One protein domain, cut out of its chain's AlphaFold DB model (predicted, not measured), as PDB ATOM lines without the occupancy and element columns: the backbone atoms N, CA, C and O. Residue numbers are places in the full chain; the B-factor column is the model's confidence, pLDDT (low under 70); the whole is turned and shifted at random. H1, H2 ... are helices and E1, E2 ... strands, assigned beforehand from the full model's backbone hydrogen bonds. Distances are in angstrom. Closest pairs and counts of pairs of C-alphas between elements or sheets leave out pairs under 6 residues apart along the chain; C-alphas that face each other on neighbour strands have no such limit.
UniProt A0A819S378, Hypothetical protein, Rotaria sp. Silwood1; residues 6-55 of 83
ATOM      1  N   PHE A   6     362.160 343.614 465.034       86.88
ATOM      2  CA  PHE A   6     363.593 343.518 464.778       86.88
ATOM      3  C   PHE A   6     364.189 344.903 464.542       86.88
ATOM      4  O   PHE A   6     363.522 345.834 464.084       86.88
ATOM      5  N   GLN A   7     365.462 345.044 464.874       88.56
ATOM      6  CA  GLN A   7     366.166 346.307 464.743       88.56
ATOM      7  C   GLN A   7     366.599 346.515 463.286       88.56
ATOM      8  O   GLN A   7     367.293 345.675 462.718       88.56
ATOM      9  N   SER A   8     366.213 347.635 462.668       88.62
ATOM     10  CA  SER A   8     366.699 348.003 461.330       88.62
ATOM     11  C   SER A   8     366.556 349.496 461.060       88.62
ATOM     12  O   SER A   8     365.464 349.998 460.783       88.62
ATOM     13  N   VAL A   9     367.682 350.214 461.081       87.88
ATOM     14  CA  VAL A   9     367.728 351.649 460.754       87.88
ATOM     15  C   VAL A   9     367.363 351.882 459.285       87.88
ATOM     16  O   VAL A   9     366.593 352.795 458.988       87.88
ATOM     17  N   LYS A  10     367.841 351.009 458.384       89.06
ATOM     18  CA  LYS A  10     367.589 351.083 456.937       89.06
ATOM     19  C   LYS A  10     366.094 351.042 456.611       89.06
ATOM     20  O   LYS A  10     365.625 351.861 455.831       89.06
ATOM     21  N   LEU A  11     365.341 350.135 457.235       87.50
ATOM     22  CA  LEU A  11     363.897 350.022 456.995       87.50
ATOM     23  C   LEU A  11     363.098 351.138 457.668       87.50
ATOM     24  O   LEU A  11     362.069 351.566 457.149       87.50
ATOM     25  N   CYS A  12     363.559 351.636 458.816       90.12
ATOM     26  CA  CYS A  12     362.879 352.727 459.506       90.12
ATOM     27  C   CYS A  12     362.999 354.062 458.749       90.12
ATOM     28  O   CYS A  12     362.053 354.859 458.759       90.12
ATOM     29  N   GLY A  13     364.123 354.304 458.062       88.50
ATOM     30  CA  GLY A  13     364.397 355.574 457.389       88.50
ATOM     31  C   GLY A  13     364.344 356.733 458.386       88.50
ATOM     32  O   GLY A  13     365.026 356.699 459.411       88.50
ATOM     33  N   ASN A  14     363.484 357.724 458.142       92.31
ATOM     34  CA  ASN A  14     363.318 358.880 459.035       92.31
ATOM     35  C   ASN A  14     362.473 358.588 460.287       92.31
ATOM     36  O   ASN A  14     362.548 359.336 461.256       92.31
ATOM     37  N   ASN A  15     361.738 357.475 460.327       91.94
ATOM     38  CA  ASN A  15     360.877 357.149 461.466       91.94
ATOM     39  C   ASN A  15     361.661 356.420 462.572       91.94
ATOM     40  O   ASN A  15     362.734 355.866 462.326       91.94
ATOM     41  N   SER A  16     361.131 356.405 463.797       91.38
ATOM     42  CA  SER A  16     361.684 355.632 464.924       91.38
ATOM     43  C   SER A  16     361.317 354.145 464.842       91.38
ATOM     44  O   SER A  16     362.123 353.288 465.203       91.38
ATOM     45  N   ASN A  17     360.142 353.836 464.291       93.06
ATOM     46  CA  ASN A  17     359.696 352.497 463.930       93.06
ATOM     47  C   ASN A  17     358.804 352.515 462.679       93.06
ATOM     48  O   ASN A  17     358.194 353.532 462.345       93.06
ATOM     49  N   LYS A  18     358.698 351.372 461.995       92.06
ATOM     50  CA  LYS A  18     357.751 351.154 460.892       92.06
ATOM     51  C   LYS A  18     357.227 349.727 460.891       92.06
ATOM     52  O   LYS A  18     357.936 348.790 461.252       92.06
ATOM     53  N   ILE A  19     355.980 349.576 460.463       91.81
ATOM     54  CA  ILE A  19     355.309 348.283 460.345       91.81
ATOM     55  C   ILE A  19     355.218 347.929 458.869       91.81
ATOM     56  O   ILE A  19     354.777 348.751 458.071       91.81
ATOM     57  N   PHE A  20     355.585 346.699 458.540       87.94
ATOM     58  CA  PHE A  20     355.577 346.170 457.186       87.94
ATOM     59  C   PHE A  20     354.767 344.883 457.131       87.94
ATOM     60  O   PHE A  20     354.760 344.098 458.086       87.94
ATOM     61  N   GLU A  21     354.107 344.650 456.006       88.06
ATOM     62  CA  GLU A  21     353.724 343.293 455.636       88.06
ATOM     63  C   GLU A  21     354.952 342.522 455.170       88.06
ATOM     64  O   GLU A  21     355.870 343.090 454.577       88.06
ATOM     65  N   ILE A  22     354.978 341.215 455.427       82.56
ATOM     66  CA  ILE A  22     356.142 340.397 455.079       82.56
ATOM     67  C   ILE A  22     356.442 340.407 453.577       82.56
ATOM     68  O   ILE A  22     357.600 340.415 453.169       82.56
ATOM     69  N   SER A  23     355.392 340.492 452.761       81.56
ATOM     70  CA  SER A  23     355.454 340.615 451.305       81.56
ATOM     71  C   SER A  23     356.239 341.847 450.845       81.56
ATOM     72  O   SER A  23     356.894 341.795 449.811       81.56
ATOM     73  N   GLN A  24     356.221 342.939 451.615       82.00
ATOM     74  CA  GLN A  24     356.846 344.215 451.247       82.00
ATOM     75  C   GLN A  24     358.360 344.242 451.486       82.00
ATOM     76  O   GLN A  24     359.050 345.121 450.975       82.00
ATOM     77  N   VAL A  25     358.876 343.312 452.290       76.06
ATOM     78  CA  VAL A  25     360.270 343.307 452.771       76.06
ATOM     79  C   VAL A  25     360.967 341.962 452.571       76.06
ATOM     80  O   VAL A  25     362.127 341.815 452.949       76.06
ATOM     81  N   SER A  26     360.294 341.002 451.932       72.38
ATOM     82  CA  SER A  26     360.789 339.648 451.658       72.38
ATOM     83  C   SER A  26     362.103 339.618 450.870       72.38
ATOM     84  O   SER A  26     362.910 338.719 451.067       72.38
ATOM     85  N   TYR A  27     362.348 340.616 450.017       73.38
ATOM     86  CA  TYR A  27     363.581 340.740 449.233       73.38
ATOM     87  C   TYR A  27     364.730 341.425 449.991       73.38
ATOM     88  O   TYR A  27     365.883 341.321 449.582       73.38
ATOM     89  N   GLN A  28     364.440 342.140 451.084       70.00
ATOM     90  CA  GLN A  28     365.447 342.854 451.882       70.00
ATOM     91  C   GLN A  28     365.802 342.133 453.181       70.00
ATOM     92  O   GLN A  28     366.728 342.553 453.877       70.00
ATOM     93  N   LEU A  29     365.043 341.099 453.550       68.44
ATOM     94  CA  LEU A  29     365.167 340.454 454.844       68.44
ATOM     95  C   LEU A  29     364.863 338.960 454.740       68.44
ATOM     96  O   LEU A  29     363.785 338.562 454.304       68.44
ATOM     97  N   LEU A  30     365.803 338.137 455.209       68.56
ATOM     98  CA  LEU A  30     365.589 336.707 455.426       68.56
ATOM     99  C   LEU A  30     364.651 336.526 456.625       68.56
ATOM    100  O   LEU A  30     365.090 336.343 457.759       68.56
ATOM    101  N   VAL A  31     363.344 336.624 456.382       67.31
ATOM    102  CA  VAL A  31     362.318 336.334 457.389       67.31
ATOM    103  C   VAL A  31     361.628 335.033 457.042       67.31
ATOM    104  O   VAL A  31     361.087 334.864 455.949       67.31
ATOM    105  N   ALA A  32     361.585 334.126 458.013       70.31
ATOM    106  CA  ALA A  32     360.759 332.939 457.910       70.31
ATOM    107  C   ALA A  32     359.281 333.349 457.801       70.31
ATOM    108  O   ALA A  32     358.745 334.006 458.691       70.31
ATOM    109  N   GLN A  33     358.593 332.926 456.736       74.81
ATOM    110  CA  GLN A  33     357.157 333.200 456.544       74.81
ATOM    111  C   GLN A  33     356.284 332.598 457.662       74.81
ATOM    112  O   GLN A  33     355.136 332.998 457.870       74.81
ATOM    113  N   SER A  34     356.828 331.636 458.405       76.00
ATOM    114  CA  SER A  34     356.199 331.058 459.582       76.00
ATOM    115  C   SER A  34     357.233 330.611 460.600       76.00
ATOM    116  O   SER A  34     358.286 330.107 460.222       76.00
ATOM    117  N   VAL A  35     356.871 330.690 461.875       74.56
ATOM    118  CA  VAL A  35     357.632 330.111 462.989       74.56
ATOM    119  C   VAL A  35     356.746 329.153 463.775       74.56
ATOM    120  O   VAL A  35     355.523 329.309 463.791       74.56
ATOM    121  N   ILE A  36     357.346 328.162 464.425       76.44
ATOM    122  CA  ILE A  36     356.635 327.272 465.345       76.44
ATOM    123  C   ILE A  36     356.887 327.773 466.765       76.44
ATOM    124  O   ILE A  36     358.034 327.891 467.183       76.44
ATOM    125  N   ILE A  37     355.815 328.079 467.496       75.62
ATOM    126  CA  ILE A  37     355.869 328.482 468.906       75.62
ATOM    127  C   ILE A  37     354.953 327.535 469.675       75.62
ATOM    128  O   ILE A  37     353.765 327.448 469.362       75.62
ATOM    129  N   ALA A  38     355.505 326.806 470.650       80.50
ATOM    130  CA  ALA A  38     354.770 325.812 471.442       80.50
ATOM    131  C   ALA A  38     353.968 324.817 470.570       80.50
ATOM    132  O   ALA A  38     352.771 324.611 470.765       80.50
ATOM    133  N   GLY A  39     354.604 324.275 469.523       80.56
ATOM    134  CA  GLY A  39     353.987 323.321 468.589       80.56
ATOM    135  C   GLY A  39     352.962 323.919 467.615       80.56
ATOM    136  O   GLY A  39     352.507 323.230 466.705       80.56
ATOM    137  N   ARG A  40     352.615 325.208 467.738       79.56
ATOM    138  CA  ARG A  40     351.679 325.885 466.830       79.56
ATOM    139  C   ARG A  40     352.432 326.642 465.747       79.56
ATOM    140  O   ARG A  40     353.304 327.463 466.036       79.56
ATOM    141  N   ARG A  41     352.056 326.414 464.485       80.94
ATOM    142  CA  ARG A  41     352.570 327.185 463.348       80.94
ATOM    143  C   ARG A  41     351.931 328.575 463.342       80.94
ATOM    144  O   ARG A  41     350.729 328.719 463.142       80.94
ATOM    145  N   CYS A  42     352.743 329.605 463.534       79.88
ATOM    146  CA  CYS A  42     352.337 331.002 463.455       79.88
ATOM    147  C   CYS A  42     352.835 331.612 462.144       79.88
ATOM    148  O   CYS A  42     354.035 331.614 461.872       79.88
ATOM    149  N   GLN A  43     351.918 332.145 461.333       83.62
ATOM    150  CA  GLN A  43     352.278 332.881 460.121       83.62
ATOM    151  C   GLN A  43     352.756 334.294 460.462       83.62
ATOM    152  O   GLN A  43     352.092 335.039 461.190       83.62
ATOM    153  N   VAL A  44     353.882 334.683 459.872       79.88
ATOM    154  CA  VAL A  44     354.445 336.025 459.996       79.88
ATOM    155  C   VAL A  44     353.791 336.918 458.946       79.88
ATOM    156  O   VAL A  44     354.289 337.057 457.839       79.88
ATOM    157  N   LYS A  45     352.635 337.507 459.270       84.31
ATOM    158  CA  LYS A  45     351.937 338.415 458.337       84.31
ATOM    159  C   LYS A  45     352.528 339.822 458.340       84.31
ATOM    160  O   LYS A  45     352.649 340.455 457.296       84.31
ATOM    161  N   ARG A  46     352.880 340.319 459.528       87.75
ATOM    162  CA  ARG A  46     353.374 341.682 459.740       87.75
ATOM    163  C   ARG A  46     354.549 341.682 460.696       87.75
ATOM    164  O   ARG A  46     354.519 340.984 461.713       87.75
ATOM    165  N   ILE A  47     355.531 342.511 460.382       87.62
ATOM    166  CA  ILE A  47     356.731 342.719 461.184       87.62
ATOM    167  C   ILE A  47     356.891 344.206 461.481       87.62
ATOM    168  O   ILE A  47     356.449 345.056 460.708       87.62
ATOM    169  N   MET A  48     357.521 344.528 462.602       90.81
ATOM    170  CA  MET A  48     357.883 345.895 462.944       90.81
ATOM    171  C   MET A  48     359.400 346.036 462.980       90.81
ATOM    172  O   MET A  48     360.077 345.362 463.755       90.81
ATOM    173  N   ALA A  49     359.913 346.938 462.150       91.19
ATOM    174  CA  ALA A  49     361.280 347.412 462.253       91.19
ATOM    175  C   ALA A  49     361.334 348.570 463.252       91.19
ATOM    176  O   ALA A  49     360.440 349.424 463.259       91.19
ATOM    177  N   TYR A  50     362.381 348.624 464.067       93.12
ATOM    178  CA  TYR A  50     362.610 349.735 464.990       93.12
ATOM    179  C   TYR A  50     364.074 350.195 464.997       93.12
ATOM    180  O   TYR A  50     364.994 349.435 464.681       93.12
ATOM    181  N   LYS A  51     364.292 351.460 465.368       94.75
ATOM    182  CA  LYS A  51     365.597 352.000 465.774       94.75
ATOM    183  C   LYS A  51     365.813 351.759 467.264       94.75
ATOM    184  O   LYS A  51     364.856 351.728 468.031       94.75
ATOM    185  N   THR A  52     367.069 351.661 467.689       93.06
ATOM    186  CA  THR A  52     367.437 351.419 469.094       93.06
ATOM    187  C   THR A  52     366.791 352.413 470.057       93.06
ATOM    188  O   THR A  52     366.312 351.995 471.105       93.06
ATOM    189  N   SER A  53     366.689 353.693 469.678       92.44
ATOM    190  CA  SER A  53     366.012 354.720 470.486       92.44
ATOM    191  C   SER A  53     364.575 354.333 470.836       92.44
ATOM    192  O   SER A  53     364.209 354.354 472.004       92.44
ATOM    193  N   TRP A  54     363.802 353.843 469.862       94.00
ATOM    194  CA  TRP A  54     362.428 353.394 470.094       94.00
ATOM    195  C   TRP A  54     362.356 352.279 471.148       94.00
ATOM    196  O   TRP A  54     361.507 352.313 472.035       94.00
ATOM    197  N   MET A  55     363.266 351.301 471.085       91.75
ATOM    198  CA  MET A  55     363.313 350.210 472.063       91.75
ATOM    199  C   MET A  55     363.674 350.716 473.462       91.75
ATOM    200  O   MET A  55     363.103 350.253 474.450       91.75
TER     201      MET A  55
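What this domain is: This is residues 6 to 55 of the 83 residues of the protein "Hypothetical protein" of Rotaria sp. Silwood1 (UniProt A0A819S378). Two small two-strand ribbons follow each other lengthwise: E1 and E4 make the one nearer the middle, with three very short helices round its ends, and the hairpin of E2 and E3 reaches away from it as an arm, its tip, residues 36 to 41, sticking out free. E3 runs on into E4 across a break of 2 residues, at 73 degrees, and residues 26 to 33 make the other connection to the arm. The 50 printed residues hold three named helices and four named strands in the order H1, E1, H2, E2, E3, E4, H3; both sheets, E1 - E4 and E2 - E3, are antiparallel, and the class is mixed, helices and strands. The whole is only just loose, close to compact, with a radius of gyration of the C-alphas of 12.0 A, and its outline is elongated, 37 by 23 by 14 A.

Where its parts are: H1 is residues 9 to 12, with C-alpha 9 at (367.728, 351.649, 460.754). E1, residues 17 to 21, is 13.8 A long from first to last C-alpha, and H2, residues 22 to 25, follows with no residue between. E2 is residues 34 to 37 and E3 residues 40 to 43, each 9.7 A long; Gly 39, in the turn, has its C-alpha at (353.987, 323.321, 468.589). E4, residues 46 to 50, is 13.3 A long. H3, residues 52 to 55, ends with C-alpha 55 at (363.313, 350.210, 472.063). H1, H2 and H3 are 5.1 A, 5.6 A and 5.2 A long.

How they stand to each other: Residues 6 to 7 pair with residues 49 to 50 of E4, parallel. The closest C-alphas of H1 and E4 are those of Cys 12 and Ala 49, 6.2 A apart. E1 and E4 are antiparallel neighbours, at 158 degrees between their directions, with N 18 and O 49 at 2.9 A and N 47 and O 20 at 2.9 A, within hydrogen-bond range. The closest C-alphas of H2 and E4 are those of Ile 22 and Arg 46, 5.6 A apart. In the hairpin of E2 and E3, antiparallel at 149 degrees, N 35 and O 42 are 3.0 A apart and N 42 and O 35 are 2.8 A apart, within hydrogen-bond range. E2 and E4 are apart, and so are E3 and E4. The closest C-alphas of E1 and H3 are those of Asn 17 and Trp 54, 6.8 A apart. H1 and H3 are only just apart, at 8.3 A. H1, H2 and H3 are too short for an O i to N i+4 pair; in each, the one O i to N i+3 pair is within hydrogen-bond range.

The domain as a whole: The two C-alphas farthest apart, those of Asn 14 and Gly 39, are 38.0 A from each other. The printed part, residues 6 to 55, has no cut. The link from H2 to E2, with 8 residues, is short, and the other links are tight. The mean pLDDT of the printed part is 83.8, and residues 29 to 31 are under 70.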